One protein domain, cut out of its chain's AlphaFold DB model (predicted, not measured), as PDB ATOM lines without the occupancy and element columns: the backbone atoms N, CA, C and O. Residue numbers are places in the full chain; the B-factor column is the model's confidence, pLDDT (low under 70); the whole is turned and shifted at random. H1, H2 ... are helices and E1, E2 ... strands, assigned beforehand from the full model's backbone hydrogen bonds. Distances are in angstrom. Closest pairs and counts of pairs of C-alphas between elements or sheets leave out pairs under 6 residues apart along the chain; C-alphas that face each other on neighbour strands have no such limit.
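What this domain is: This is residues 76 to 156 of the 265 residues of a protein of Photobacterium aphoticum (UniProt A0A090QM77). Two short parallel strands, E1 and E2, form the core; helices H1 and H2 lie side by side over one side of them, while the small helix H3 and the long unnamed stretch of residues 130 to 156 lie on the other. The printed part has 81 residues, with three named helices and two named strands in the order H1, E1, H2, E2, H3; the class is mixed, helices and strands. The whole is compact, with a radius of gyration of the C-alphas of 12.4 A, and spans 35 by 26 by 17 A.

How they stand to each other: H1, residues 77 to 90, is near E1, residues 94 to 99. H1 and H2, residues 104 to 113, are close but not clearly touching, the closest C-alphas being those of Cys 81 and Phe 110, 7.0 A apart; they run the same way at a shallow tilt of 33 degrees, only just short of steep. E1, H2 and E2, residues 116 to 121, make a strand-helix-strand unit, two parallel neighbour strands joined through a helix, with a right-handed crossover. E1 and E2 stand at 17 degrees; N 97 and O 118, 2.9 A apart, and N 120 and O 97, 2.8 A apart, are within hydrogen-bond range. The closest C-alphas of H2 and E2 are those of Ala 111 and Met 119, 6.8 A apart. For H3, residues 125 to 129, and E1 they are Ala 125 and Val 98, 6.1 A apart. H1 and H3 are apart, as are H2 and H3. In H1, H2 and H3, every O i to N i+4 pair is within hydrogen-bond range.

Where its parts are: H1 begins at C-alpha 77 (-31.340, -27.364, -19.519) and is 19.5 A long. E1 is 15.5 A, H2 14.5 A, E2 13.1 A and H3 5.8 A long; H3 ends at C-alpha 129 (-23.355, -7.172, -13.809).

The domain as a whole: The C-alphas of Asp 76 and Val 156, the two farthest apart, are 35.3 A apart. The printed part has no cut, and the four links between its named elements are tight. The mean pLDDT of the printed part is 96.3, and no printed residue is under 70.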
ATOM      1  N   ASP A  76     -33.945 -30.886 -17.252       97.25
ATOM      2  CA  ASP A  76     -32.846 -30.593 -18.158       97.25
ATOM      3  C   ASP A  76     -32.666 -29.086 -18.407       97.25
ATOM      4  O   ASP A  76     -33.379 -28.226 -17.877       97.25
ATOM      5  N   TRP A  77     -31.659 -28.754 -19.218       96.19
ATOM      6  CA  TRP A  77     -31.340 -27.364 -19.519       96.19
ATOM      7  C   TRP A  77     -32.367 -26.697 -20.441       96.19
ATOM      8  O   TRP A  77     -32.468 -25.475 -20.389       96.19
ATOM      9  N   HIS A  78     -33.139 -27.448 -21.237       96.25
ATOM     10  CA  HIS A  78     -34.194 -26.888 -22.086       96.25
ATOM     11  C   HIS A  78     -35.377 -26.431 -21.228       96.25
ATOM     12  O   HIS A  78     -35.815 -25.288 -21.344       96.25
ATOM     13  N   ALA A  79     -35.833 -27.268 -20.294       96.94
ATOM     14  CA  ALA A  79     -36.858 -26.895 -19.323       96.94
ATOM     15  C   ALA A  79     -36.394 -25.721 -18.441       96.94
ATOM     16  O   ALA A  79     -37.149 -24.774 -18.205       96.94
ATOM     17  N   ALA A  80     -35.116 -25.703 -18.040       96.50
ATOM     18  CA  ALA A  80     -34.527 -24.548 -17.360       96.50
ATOM     19  C   ALA A  80     -34.507 -23.285 -18.244       96.50
ATOM     20  O   ALA A  80     -34.746 -22.185 -17.747       96.50
ATOM     21  N   CYS A  81     -34.259 -23.429 -19.549       95.50
ATOM     22  CA  CYS A  81     -34.298 -22.348 -20.535       95.50
ATOM     23  C   CYS A  81     -35.681 -21.673 -20.544       95.50
ATOM     24  O   CYS A  81     -35.775 -20.445 -20.426       95.50
ATOM     25  N   GLU A  82     -36.743 -22.476 -20.611       96.44
ATOM     26  CA  GLU A  82     -38.135 -22.013 -20.568       96.44
ATOM     27  C   GLU A  82     -38.490 -21.396 -19.212       96.44
ATOM     28  O   GLU A  82     -39.068 -20.308 -19.149       96.44
ATOM     29  N   ARG A  83     -38.069 -22.022 -18.104       97.38
ATOM     30  CA  ARG A  83     -38.276 -21.483 -16.752       97.38
ATOM     31  C   ARG A  83     -37.650 -20.102 -16.583       97.38
ATOM     32  O   ARG A  83     -38.280 -19.204 -16.024       97.38
ATOM     33  N   VAL A  84     -36.414 -19.927 -17.048       97.12
ATOM     34  CA  VAL A  84     -35.706 -18.641 -16.987       97.12
ATOM     35  C   VAL A  84     -36.420 -17.598 -17.841       97.12
ATOM     36  O   VAL A  84     -36.575 -16.463 -17.395       97.12
ATOM     37  N   LEU A  85     -36.888 -17.970 -19.035       96.31
ATOM     38  CA  LEU A  85     -37.662 -17.064 -19.882       96.31
ATOM     39  C   LEU A  85     -38.955 -16.624 -19.182       96.31
ATOM     40  O   LEU A  85     -39.240 -15.429 -19.132       96.31
ATOM     41  N   ALA A  86     -39.687 -17.557 -18.572       97.00
ATOM     42  CA  ALA A  86     -40.889 -17.249 -17.802       97.00
ATOM     43  C   ALA A  86     -40.598 -16.288 -16.636       97.00
ATOM     44  O   ALA A  86     -41.349 -15.336 -16.433       97.00
ATOM     45  N   LEU A  87     -39.503 -16.497 -15.893       97.50
ATOM     46  CA  LEU A  87     -39.087 -15.609 -14.800       97.50
ATOM     47  C   LEU A  87     -38.773 -14.193 -15.301       97.50
ATOM     48  O   LEU A  87     -39.292 -13.230 -14.746       97.50
ATOM     49  N   LEU A  88     -37.978 -14.068 -16.367       96.31
ATOM     50  CA  LEU A  88     -37.594 -12.771 -16.939       96.31
ATOM     51  C   LEU A  88     -38.794 -12.012 -17.518       96.31
ATOM     52  O   LEU A  88     -38.887 -10.794 -17.362       96.31
ATOM     53  N   THR A  89     -39.713 -12.723 -18.174       95.19
ATOM     54  CA  THR A  89     -40.942 -12.133 -18.716       95.19
ATOM     55  C   THR A  89     -41.925 -11.746 -17.609       95.19
ATOM     56  O   THR A  89     -42.657 -10.773 -17.771       95.19
ATOM     57  N   ASN A  90     -41.929 -12.459 -16.477       95.38
ATOM     58  CA  ASN A  90     -42.705 -12.079 -15.295       95.38
ATOM     59  C   ASN A  90     -42.169 -10.785 -14.663       95.38
ATOM     60  O   ASN A  90     -42.946  -9.867 -14.402       95.38
ATOM     61  N   GLU A  91     -40.856 -10.698 -14.427       93.81
ATOM     62  CA  GLU A  91     -40.187  -9.494 -13.920       93.81
ATOM     63  C   GLU A  91     -38.671  -9.573 -14.203       93.81
ATOM     64  O   GLU A  91     -38.017 -10.550 -13.841       93.81
ATOM     65  N   GLY A  92     -38.087  -8.540 -14.828       92.50
ATOM     66  CA  GLY A  92     -36.629  -8.447 -15.044       92.50
ATOM     67  C   GLY A  92     -36.140  -8.516 -16.496       92.50
ATOM     68  O   GLY A  92     -34.931  -8.609 -16.730       92.50
ATOM     69  N   MET A  93     -37.042  -8.443 -17.477       94.69
ATOM     70  CA  MET A  93     -36.693  -8.387 -18.899       94.69
ATOM     71  C   MET A  93     -35.681  -7.266 -19.203       94.69
ATOM     72  O   MET A  93     -35.790  -6.141 -18.714       94.69
ATOM     73  N   GLY A  94     -34.667  -7.585 -20.005       94.81
ATOM     74  CA  GLY A  94     -33.583  -6.681 -20.386       94.81
ATOM     75  C   GLY A  94     -32.472  -6.535 -19.342       94.81
ATOM     76  O   GLY A  94     -31.391  -6.046 -19.668       94.81
ATOM     77  N   HIS A  95     -32.657  -6.979 -18.098       96.06
ATOM     78  CA  HIS A  95     -31.705  -6.653 -17.038       96.06
ATOM     79  C   HIS A  95     -30.478  -7.582 -17.011       96.06
ATOM     80  O   HIS A  95     -29.484  -7.293 -17.685       96.06
ATOM     81  N   THR A  96     -30.519  -8.666 -16.228       97.44
ATOM     82  CA  THR A  96     -29.368  -9.556 -16.001       97.44
ATOM     83  C   THR A  96     -29.805 -11.014 -15.894       97.44
ATOM     84  O   THR A  96     -30.771 -11.322 -15.202       97.44
ATOM     85  N   PHE A  97     -29.040 -11.916 -16.506       97.69
ATOM     86  CA  PHE A  97     -29.128 -13.362 -16.300       97.69
ATOM     87  C   PHE A  97     -27.737 -13.920 -15.992       97.69
ATOM     88  O   PHE A  97     -26.742 -13.440 -16.535       97.69
ATOM     89  N   VAL A  98     -27.658 -14.928 -15.123       98.25
ATOM     90  CA  VAL A  98     -26.397 -15.599 -14.785       98.25
ATOM     91  C   VAL A  98     -26.541 -17.091 -14.988       98.25
ATOM     92  O   VAL A  98     -27.497 -17.692 -14.500       98.25
ATOM     93  N   ILE A  99     -25.558 -17.683 -15.656       98.25
ATOM     94  CA  ILE A  99     -25.445 -19.124 -15.832       98.25
ATOM     95  C   ILE A  99     -24.133 -19.630 -15.237       98.25
ATOM     96  O   ILE A  99     -23.072 -19.023 -15.398       98.25
ATOM     97  N   HIS A 100     -24.208 -20.769 -14.554       98.44
ATOM     98  CA  HIS A 100     -23.045 -21.501 -14.071       98.44
ATOM     99  C   HIS A 100     -22.944 -22.827 -14.826       98.44
ATOM    100  O   HIS A 100     -23.730 -23.741 -14.586       98.44
ATOM    101  N   THR A 101     -22.021 -22.918 -15.782       97.88
ATOM    102  CA  THR A 101     -21.813 -24.111 -16.616       97.88
ATOM    103  C   THR A 101     -20.419 -24.093 -17.237       97.88
ATOM    104  O   THR A 101     -19.852 -23.028 -17.466       97.88
ATOM    105  N   GLN A 102     -19.883 -25.275 -17.544       98.12
ATOM    106  CA  GLN A 102     -18.641 -25.436 -18.310       98.12
ATOM    107  C   GLN A 102     -18.901 -25.828 -19.772       98.12
ATOM    108  O   GLN A 102     -17.951 -25.989 -20.534       98.12
ATOM    109  N   ASN A 103     -20.167 -26.000 -20.167       98.06
ATOM    110  CA  ASN A 103     -20.535 -26.351 -21.533       98.06
ATOM    111  C   ASN A 103     -20.758 -25.076 -22.372       98.06
ATOM    112  O   ASN A 103     -21.748 -24.374 -22.135       98.06
ATOM    113  N   PRO A 104     -19.886 -24.777 -23.351       97.12
ATOM    114  CA  PRO A 104     -19.995 -23.569 -24.164       97.12
ATOM    115  C   PRO A 104     -21.222 -23.566 -25.086       97.12
ATOM    116  O   PRO A 104     -21.746 -22.491 -25.365       97.12
ATOM    117  N   GLU A 105     -21.726 -24.730 -25.503       97.44
ATOM    118  CA  GLU A 105     -22.931 -24.807 -26.340       97.44
ATOM    119  C   GLU A 105     -24.161 -24.345 -25.557       97.44
ATOM    120  O   GLU A 105     -24.941 -23.537 -26.043       97.44
ATOM    121  N   ILE A 106     -24.280 -24.744 -24.287       97.25
ATOM    122  CA  ILE A 106     -25.370 -24.264 -23.425       97.25
ATOM    123  C   ILE A 106     -25.263 -22.747 -23.226       97.25
ATOM    124  O   ILE A 106     -26.268 -22.043 -23.280       97.25
ATOM    125  N   VAL A 107     -24.052 -22.216 -23.029       98.00
ATOM    126  CA  VAL A 107     -23.851 -20.759 -22.939       98.00
ATOM    127  C   VAL A 107     -24.324 -20.070 -24.217       98.00
ATOM    128  O   VAL A 107     -25.024 -19.063 -24.137       98.00
ATOM    129  N   ARG A 108     -23.968 -20.615 -25.384       97.25
ATOM    130  CA  ARG A 108     -24.359 -20.081 -26.688       97.25
ATOM    131  C   ARG A 108     -25.878 -20.049 -26.857       97.25
ATOM    132  O   ARG A 108     -26.407 -18.999 -27.206       97.25
ATOM    133  N   GLU A 109     -26.566 -21.152 -26.576       96.62
ATOM    134  CA  GLU A 109     -28.024 -21.237 -26.727       96.62
ATOM    135  C   GLU A 109     -28.745 -20.238 -25.809       96.62
ATOM    136  O   GLU A 109     -29.602 -19.477 -26.256       96.62
ATOM    137  N   PHE A 110     -28.336 -20.131 -24.541       97.25
ATOM    138  CA  PHE A 110     -28.915 -19.129 -23.639       97.25
ATOM    139  C   PHE A 110     -28.598 -17.688 -24.076       97.25
ATOM    140  O   PHE A 110     -29.434 -16.805 -23.893       97.25
ATOM    141  N   ALA A 111     -27.430 -17.427 -24.667       95.94
ATOM    142  CA  ALA A 111     -27.070 -16.086 -25.130       95.94
ATOM    143  C   ALA A 111     -27.902 -15.622 -26.335       95.94
ATOM    144  O   ALA A 111     -28.106 -14.421 -26.501       95.94
ATOM    145  N   LEU A 112     -28.378 -16.557 -27.161       94.94
ATOM    146  CA  LEU A 112     -29.228 -16.261 -28.316       94.94
ATOM    147  C   LEU A 112     -30.698 -16.071 -27.924       94.94
ATOM    148  O   LEU A 112     -31.374 -15.216 -28.490       94.94
ATOM    149  N   GLU A 113     -31.177 -16.840 -26.944       93.25
ATOM    150  CA  GLU A 113     -32.606 -16.917 -26.616       93.25
ATOM    151  C   GLU A 113     -33.051 -15.972 -25.488       93.25
ATOM    152  O   GLU A 113     -34.235 -15.639 -25.383       93.25
ATOM    153  N   LYS A 114     -32.158 -15.567 -24.572       94.81
ATOM    154  CA  LYS A 114     -32.587 -14.840 -23.364       94.81
ATOM    155  C   LYS A 114     -32.686 -13.329 -23.587       94.81
ATOM    156  O   LYS A 114     -31.698 -12.707 -23.970       94.81
ATOM    157  N   PRO A 115     -33.836 -12.700 -23.257       95.31
ATOM    158  CA  PRO A 115     -34.057 -11.272 -23.473       95.31
ATOM    159  C   PRO A 115     -33.389 -10.440 -22.368       95.31
ATOM    160  O   PRO A 115     -34.063  -9.771 -21.586       95.31
ATOM    161  N   VAL A 116     -32.061 -10.500 -22.262       97.00
ATOM    162  CA  VAL A 116     -31.260  -9.737 -21.294       97.00
ATOM    163  C   VAL A 116     -30.103  -9.028 -21.984       97.00
ATOM    164  O   VAL A 116     -29.581  -9.504 -22.984       97.00
ATOM    165  N   PHE A 117     -29.654  -7.914 -21.408       96.50
ATOM    166  CA  PHE A 117     -28.511  -7.168 -21.940       96.50
ATOM    167  C   PHE A 117     -27.205  -7.414 -21.176       96.50
ATOM    168  O   PHE A 117     -26.135  -7.013 -21.627       96.50
ATOM    169  N   ARG A 118     -27.272  -8.135 -20.050       97.44
ATOM    170  CA  ARG A 118     -26.113  -8.695 -19.342       97.44
ATOM    171  C   ARG A 118     -26.350 -10.175 -19.074       97.44
ATOM    172  O   ARG A 118     -27.040 -10.534 -18.121       97.44
ATOM    173  N   MET A 119     -25.756 -11.030 -19.895       97.56
ATOM    174  CA  MET A 119     -25.624 -12.449 -19.582       97.56
ATOM    175  C   MET A 119     -24.242 -12.703 -18.984       97.56
ATOM    176  O   MET A 119     -23.222 -12.387 -19.592       97.56
ATOM    177  N   LEU A 120     -24.213 -13.253 -17.775       98.44
ATOM    178  CA  LEU A 120     -22.996 -13.498 -17.016       98.44
ATOM    179  C   LEU A 120     -22.745 -15.001 -16.922       98.44
ATOM    180  O   LEU A 120     -23.669 -15.776 -16.684       98.44
ATOM    181  N   VAL A 121     -21.490 -15.411 -17.075       98.50
ATOM    182  CA  VAL A 121     -21.093 -16.822 -17.045       98.50
ATOM    183  C   VAL A 121     -20.100 -17.026 -15.912       98.50
ATOM    184  O   VAL A 121     -19.084 -16.337 -15.853       98.50
ATOM    185  N   ASN A 122     -20.391 -17.965 -15.010       98.44
ATOM    186  CA  ASN A 122     -19.490 -18.390 -13.933       98.44
ATOM    187  C   ASN A 122     -18.948 -17.247 -13.045       98.44
ATOM    188  O   ASN A 122     -17.804 -17.287 -12.598       98.44
ATOM    189  N   THR A 123     -19.765 -16.229 -12.760       98.38
ATOM    190  CA  THR A 123     -19.365 -15.050 -11.969       98.38
ATOM    191  C   THR A 123     -20.521 -14.572 -11.080       98.38
ATOM    192  O   THR A 123     -21.681 -14.775 -11.445       98.38
ATOM    193  N   PRO A 124     -20.264 -13.953  -9.909       97.75
ATOM    194  CA  PRO A 124     -21.328 -13.455  -9.039       97.75
ATOM    195  C   PRO A 124     -22.198 -12.406  -9.743       97.75
ATOM    196  O   PRO A 124     -21.674 -11.440 -10.286       97.75
ATOM    197  N   ALA A 125     -23.525 -12.548  -9.681       96.88
ATOM    198  CA  ALA A 125     -24.458 -11.712 -10.443       96.88
ATOM    199  C   ALA A 125     -24.315 -10.207 -10.178       96.88
ATOM    200  O   ALA A 125     -24.171  -9.418 -11.112       96.88
ATOM    201  N   ALA A 126     -24.327  -9.817  -8.901       96.31
ATOM    202  CA  ALA A 126     -24.286  -8.414  -8.502       96.31
ATOM    203  C   ALA A 126     -22.982  -7.731  -8.941       96.31
ATOM    204  O   ALA A 126     -23.020  -6.653  -9.520       96.31
ATOM    205  N   LEU A 127     -21.834  -8.377  -8.712       98.06
ATOM    206  CA  LEU A 127     -20.518  -7.817  -9.039       98.06
ATOM    207  C   LEU A 127     -20.171  -7.954 -10.526       98.06
ATOM    208  O   LEU A 127     -19.539  -7.072 -11.103       98.06
ATOM    209  N   GLY A 128     -20.607  -9.035 -11.165       98.19
ATOM    210  CA  GLY A 128     -20.371  -9.261 -12.582       98.19
ATOM    211  C   GLY A 128     -21.206  -8.337 -13.461       98.19
ATOM    212  O   GLY A 128     -20.703  -7.854 -14.471       98.19
ATOM    213  N   GLY A 129     -22.446  -8.041 -13.058       97.69
ATOM    214  CA  GLY A 129     -23.355  -7.172 -13.809       97.69
ATOM    215  C   GLY A 129     -22.904  -5.714 -13.839       97.69
ATOM    216  O   GLY A 129     -23.042  -5.057 -14.869       97.69
ATOM    217  N   ILE A 130     -22.305  -5.235 -12.745       98.19
ATOM    218  CA  ILE A 130     -21.746  -3.878 -12.653       98.19
ATOM    219  C   ILE A 130     -20.344  -3.755 -13.262       98.19
ATOM    220  O   ILE A 130     -19.776  -2.670 -13.201       98.19
ATOM    221  N   GLY A 131     -19.763  -4.836 -13.798       97.50
ATOM    222  CA  GLY A 131     -18.420  -4.821 -14.390       97.50
ATOM    223  C   GLY A 131     -17.259  -4.898 -13.390       97.50
ATOM    224  O   GLY A 131     -16.139  -4.546 -13.738       97.50
ATOM    225  N   ALA A 132     -17.487  -5.326 -12.142       97.94
ATOM    226  CA  ALA A 132     -16.415  -5.443 -11.142       97.94
ATOM    227  C   ALA A 132     -15.624  -6.757 -11.268       97.94
ATOM    228  O   ALA A 132     -14.414  -6.777 -11.072       97.94
ATOM    229  N   THR A 133     -16.305  -7.863 -11.587       98.12
ATOM    230  CA  THR A 133     -15.691  -9.197 -11.767       98.12
ATOM    231  C   THR A 133     -15.711  -9.672 -13.221       98.12
ATOM    232  O   THR A 133     -15.457 -10.845 -13.497       98.12
ATOM    233  N   THR A 134     -16.053  -8.787 -14.156       98.12
ATOM    234  CA  THR A 134     -16.117  -9.049 -15.602       98.12
ATOM    235  C   THR A 134     -15.512  -7.872 -16.367       98.12
ATOM    236  O   THR A 134     -15.239  -6.830 -15.786       98.12
ATOM    237  N   ASN A 135     -15.336  -8.024 -17.681       97.62
ATOM    238  CA  ASN A 135     -14.866  -6.950 -18.567       97.62
ATOM    239  C   ASN A 135     -16.015  -6.132 -19.186       97.62
ATOM    240  O   ASN A 135     -15.838  -5.502 -20.227       97.62
ATOM    241  N   ILE A 136     -17.208  -6.169 -18.587       96.44
ATOM    242  CA  ILE A 136     -18.306  -5.274 -18.966       96.44
ATOM    243  C   ILE A 136     -17.990  -3.882 -18.401       96.44
ATOM    244  O   ILE A 136     -17.410  -3.781 -17.321       96.44
ATOM    245  N   THR A 137     -18.364  -2.813 -19.112       97.25
ATOM    246  CA  THR A 137     -18.151  -1.428 -18.660       97.25
ATOM    247  C   THR A 137     -18.598  -1.247 -17.202       97.25
ATOM    248  O   THR A 137     -19.755  -1.545 -16.887       97.25
ATOM    249  N   PRO A 138     -17.722  -0.750 -16.310       97.94
ATOM    250  CA  PRO A 138     -18.090  -0.500 -14.925       97.94
ATOM    251  C   PRO A 138     -19.203   0.544 -14.809       97.94
ATOM    252  O   PRO A 138     -19.030   1.674 -15.266       97.94
ATOM    253  N   ALA A 139     -20.338   0.187 -14.203       97.88
ATOM    254  CA  ALA A 139     -21.466   1.104 -14.027       97.88
ATOM    255  C   ALA A 139     -22.406   0.675 -12.891       97.88
ATOM    256  O   ALA A 139     -22.552  -0.508 -12.600       97.88
ATOM    257  N   LEU A 140     -23.107   1.649 -12.300       97.75
ATOM    258  CA  LEU A 140     -24.229   1.423 -11.372       97.75
ATOM    259  C   LEU A 140     -25.589   1.795 -11.985       97.75
ATOM    260  O   LEU A 140     -26.628   1.616 -11.358       97.75
ATOM    261  N   THR A 141     -25.586   2.291 -13.221       97.06
ATOM    262  CA  THR A 141     -26.787   2.493 -14.031       97.06
ATOM    263  C   THR A 141     -26.744   1.487 -15.172       97.06
ATOM    264  O   THR A 141     -25.949   1.618 -16.102       97.06
ATOM    265  N   LEU A 142     -27.565   0.445 -15.054       97.31
ATOM    266  CA  LEU A 142     -27.583  -0.694 -15.965       97.31
ATOM    267  C   LEU A 142     -28.796  -0.563 -16.888       97.31
ATOM    268  O   LEU A 142     -29.935  -0.686 -16.443       97.31
ATOM    269  N   GLY A 143     -28.564  -0.253 -18.163       95.62
ATOM    270  CA  GLY A 143     -29.635  -0.008 -19.122       95.62
ATOM    271  C   GLY A 143     -30.394  -1.285 -19.476       95.62
ATOM    272  O   GLY A 143     -29.801  -2.249 -19.950       95.62
ATOM    273  N   CYS A 144     -31.714  -1.305 -19.294       94.56
ATOM    274  CA  CYS A 144     -32.556  -2.466 -19.609       94.56
ATOM    275  C   CYS A 144     -33.005  -2.524 -21.078       94.56
ATOM    276  O   CYS A 144     -33.890  -3.315 -21.394       94.56
ATOM    277  N   GLY A 145     -32.439  -1.688 -21.959       94.75
ATOM    278  CA  GLY A 145     -32.792  -1.587 -23.379       94.75
ATOM    279  C   GLY A 145     -34.274  -1.297 -23.635       94.75
ATOM    280  O   GLY A 145     -35.049  -1.056 -22.712       94.75
ATOM    281  N   ALA A 146     -34.683  -1.343 -24.906       93.81
ATOM    282  CA  ALA A 146     -36.066  -1.050 -25.295       93.81
ATOM    283  C   ALA A 146     -37.079  -2.021 -24.661       93.81
ATOM    284  O   ALA A 146     -38.188  -1.616 -24.320       93.81
ATOM    285  N   LEU A 147     -36.675  -3.279 -24.444       88.75
ATOM    286  CA  LEU A 147     -37.499  -4.303 -23.790       88.75
ATOM    287  C   LEU A 147     -37.860  -3.930 -22.345       88.75
ATOM    288  O   LEU A 147     -38.971  -4.203 -21.905       88.75
ATOM    289  N   GLY A 148     -36.949  -3.270 -21.626       83.94
ATOM    290  CA  GLY A 148     -37.194  -2.735 -20.287       83.94
ATOM    291  C   GLY A 148     -37.651  -1.272 -20.271       83.94
ATOM    292  O   GLY A 148     -37.574  -0.635 -19.223       83.94
ATOM    293  N   GLY A 149     -38.065  -0.708 -21.413       89.19
ATOM    294  CA  GLY A 149     -38.512   0.688 -21.528       89.19
ATOM    295  C   GLY A 149     -37.393   1.739 -21.514       89.19
ATOM    296  O   GLY A 149     -37.671   2.929 -21.377       89.19
ATOM    297  N   GLY A 150     -36.132   1.322 -21.647       90.00
ATOM    298  CA  GLY A 150     -34.960   2.194 -21.704       90.00
ATOM    299  C   GLY A 150     -34.504   2.518 -23.132       90.00
ATOM    300  O   GLY A 150     -34.825   1.820 -24.090       90.00
ATOM    301  N   SER A 151     -33.698   3.573 -23.277       92.31
ATOM    302  CA  SER A 151     -33.104   3.985 -24.561       92.31
ATOM    303  C   SER A 151     -31.760   3.318 -24.877       92.31
ATOM    304  O   SER A 151     -31.294   3.402 -26.010       92.31
ATOM    305  N   SER A 152     -31.131   2.660 -23.898       94.50
ATOM    306  CA  SER A 152     -29.869   1.934 -24.059       94.50
ATOM    307  C   SER A 152     -29.870   0.640 -23.242       94.50
ATOM    308  O   SER A 152     -30.499   0.549 -22.185       94.50
ATOM    309  N   SER A 153     -29.174  -0.366 -23.763       96.75
ATOM    310  CA  SER A 153     -28.848  -1.636 -23.106       96.75
ATOM    311  C   SER A 153     -27.529  -1.588 -22.326       96.75
ATOM    312  O   SER A 153     -27.209  -2.517 -21.581       96.75
ATOM    313  N   ASP A 154     -26.747  -0.528 -22.522       96.81
ATOM    314  CA  ASP A 154     -25.383  -0.447 -22.025       96.81
ATOM    315  C   ASP A 154     -25.341  -0.350 -20.502       96.81
ATOM    316  O   ASP A 154     -26.236   0.179 -19.834       96.81
ATOM    317  N   ASN A 155     -24.216  -0.787 -19.956       98.00
ATOM    318  CA  ASN A 155     -23.738  -0.245 -18.699       98.00
ATOM    319  C   ASN A 155     -23.338   1.210 -18.957       98.00
ATOM    320  O   ASN A 155     -22.364   1.459 -19.671       98.00
ATOM    321  N   VAL A 156     -24.127   2.152 -18.431       97.25
ATOM    322  CA  VAL A 156     -24.010   3.571 -18.782       97.25
ATOM    323  C   VAL A 156     -22.627   4.085 -18.399       97.25
ATOM    324  O   VAL A 156     -22.249   4.083 -17.229       97.25
TER     325      VAL A 156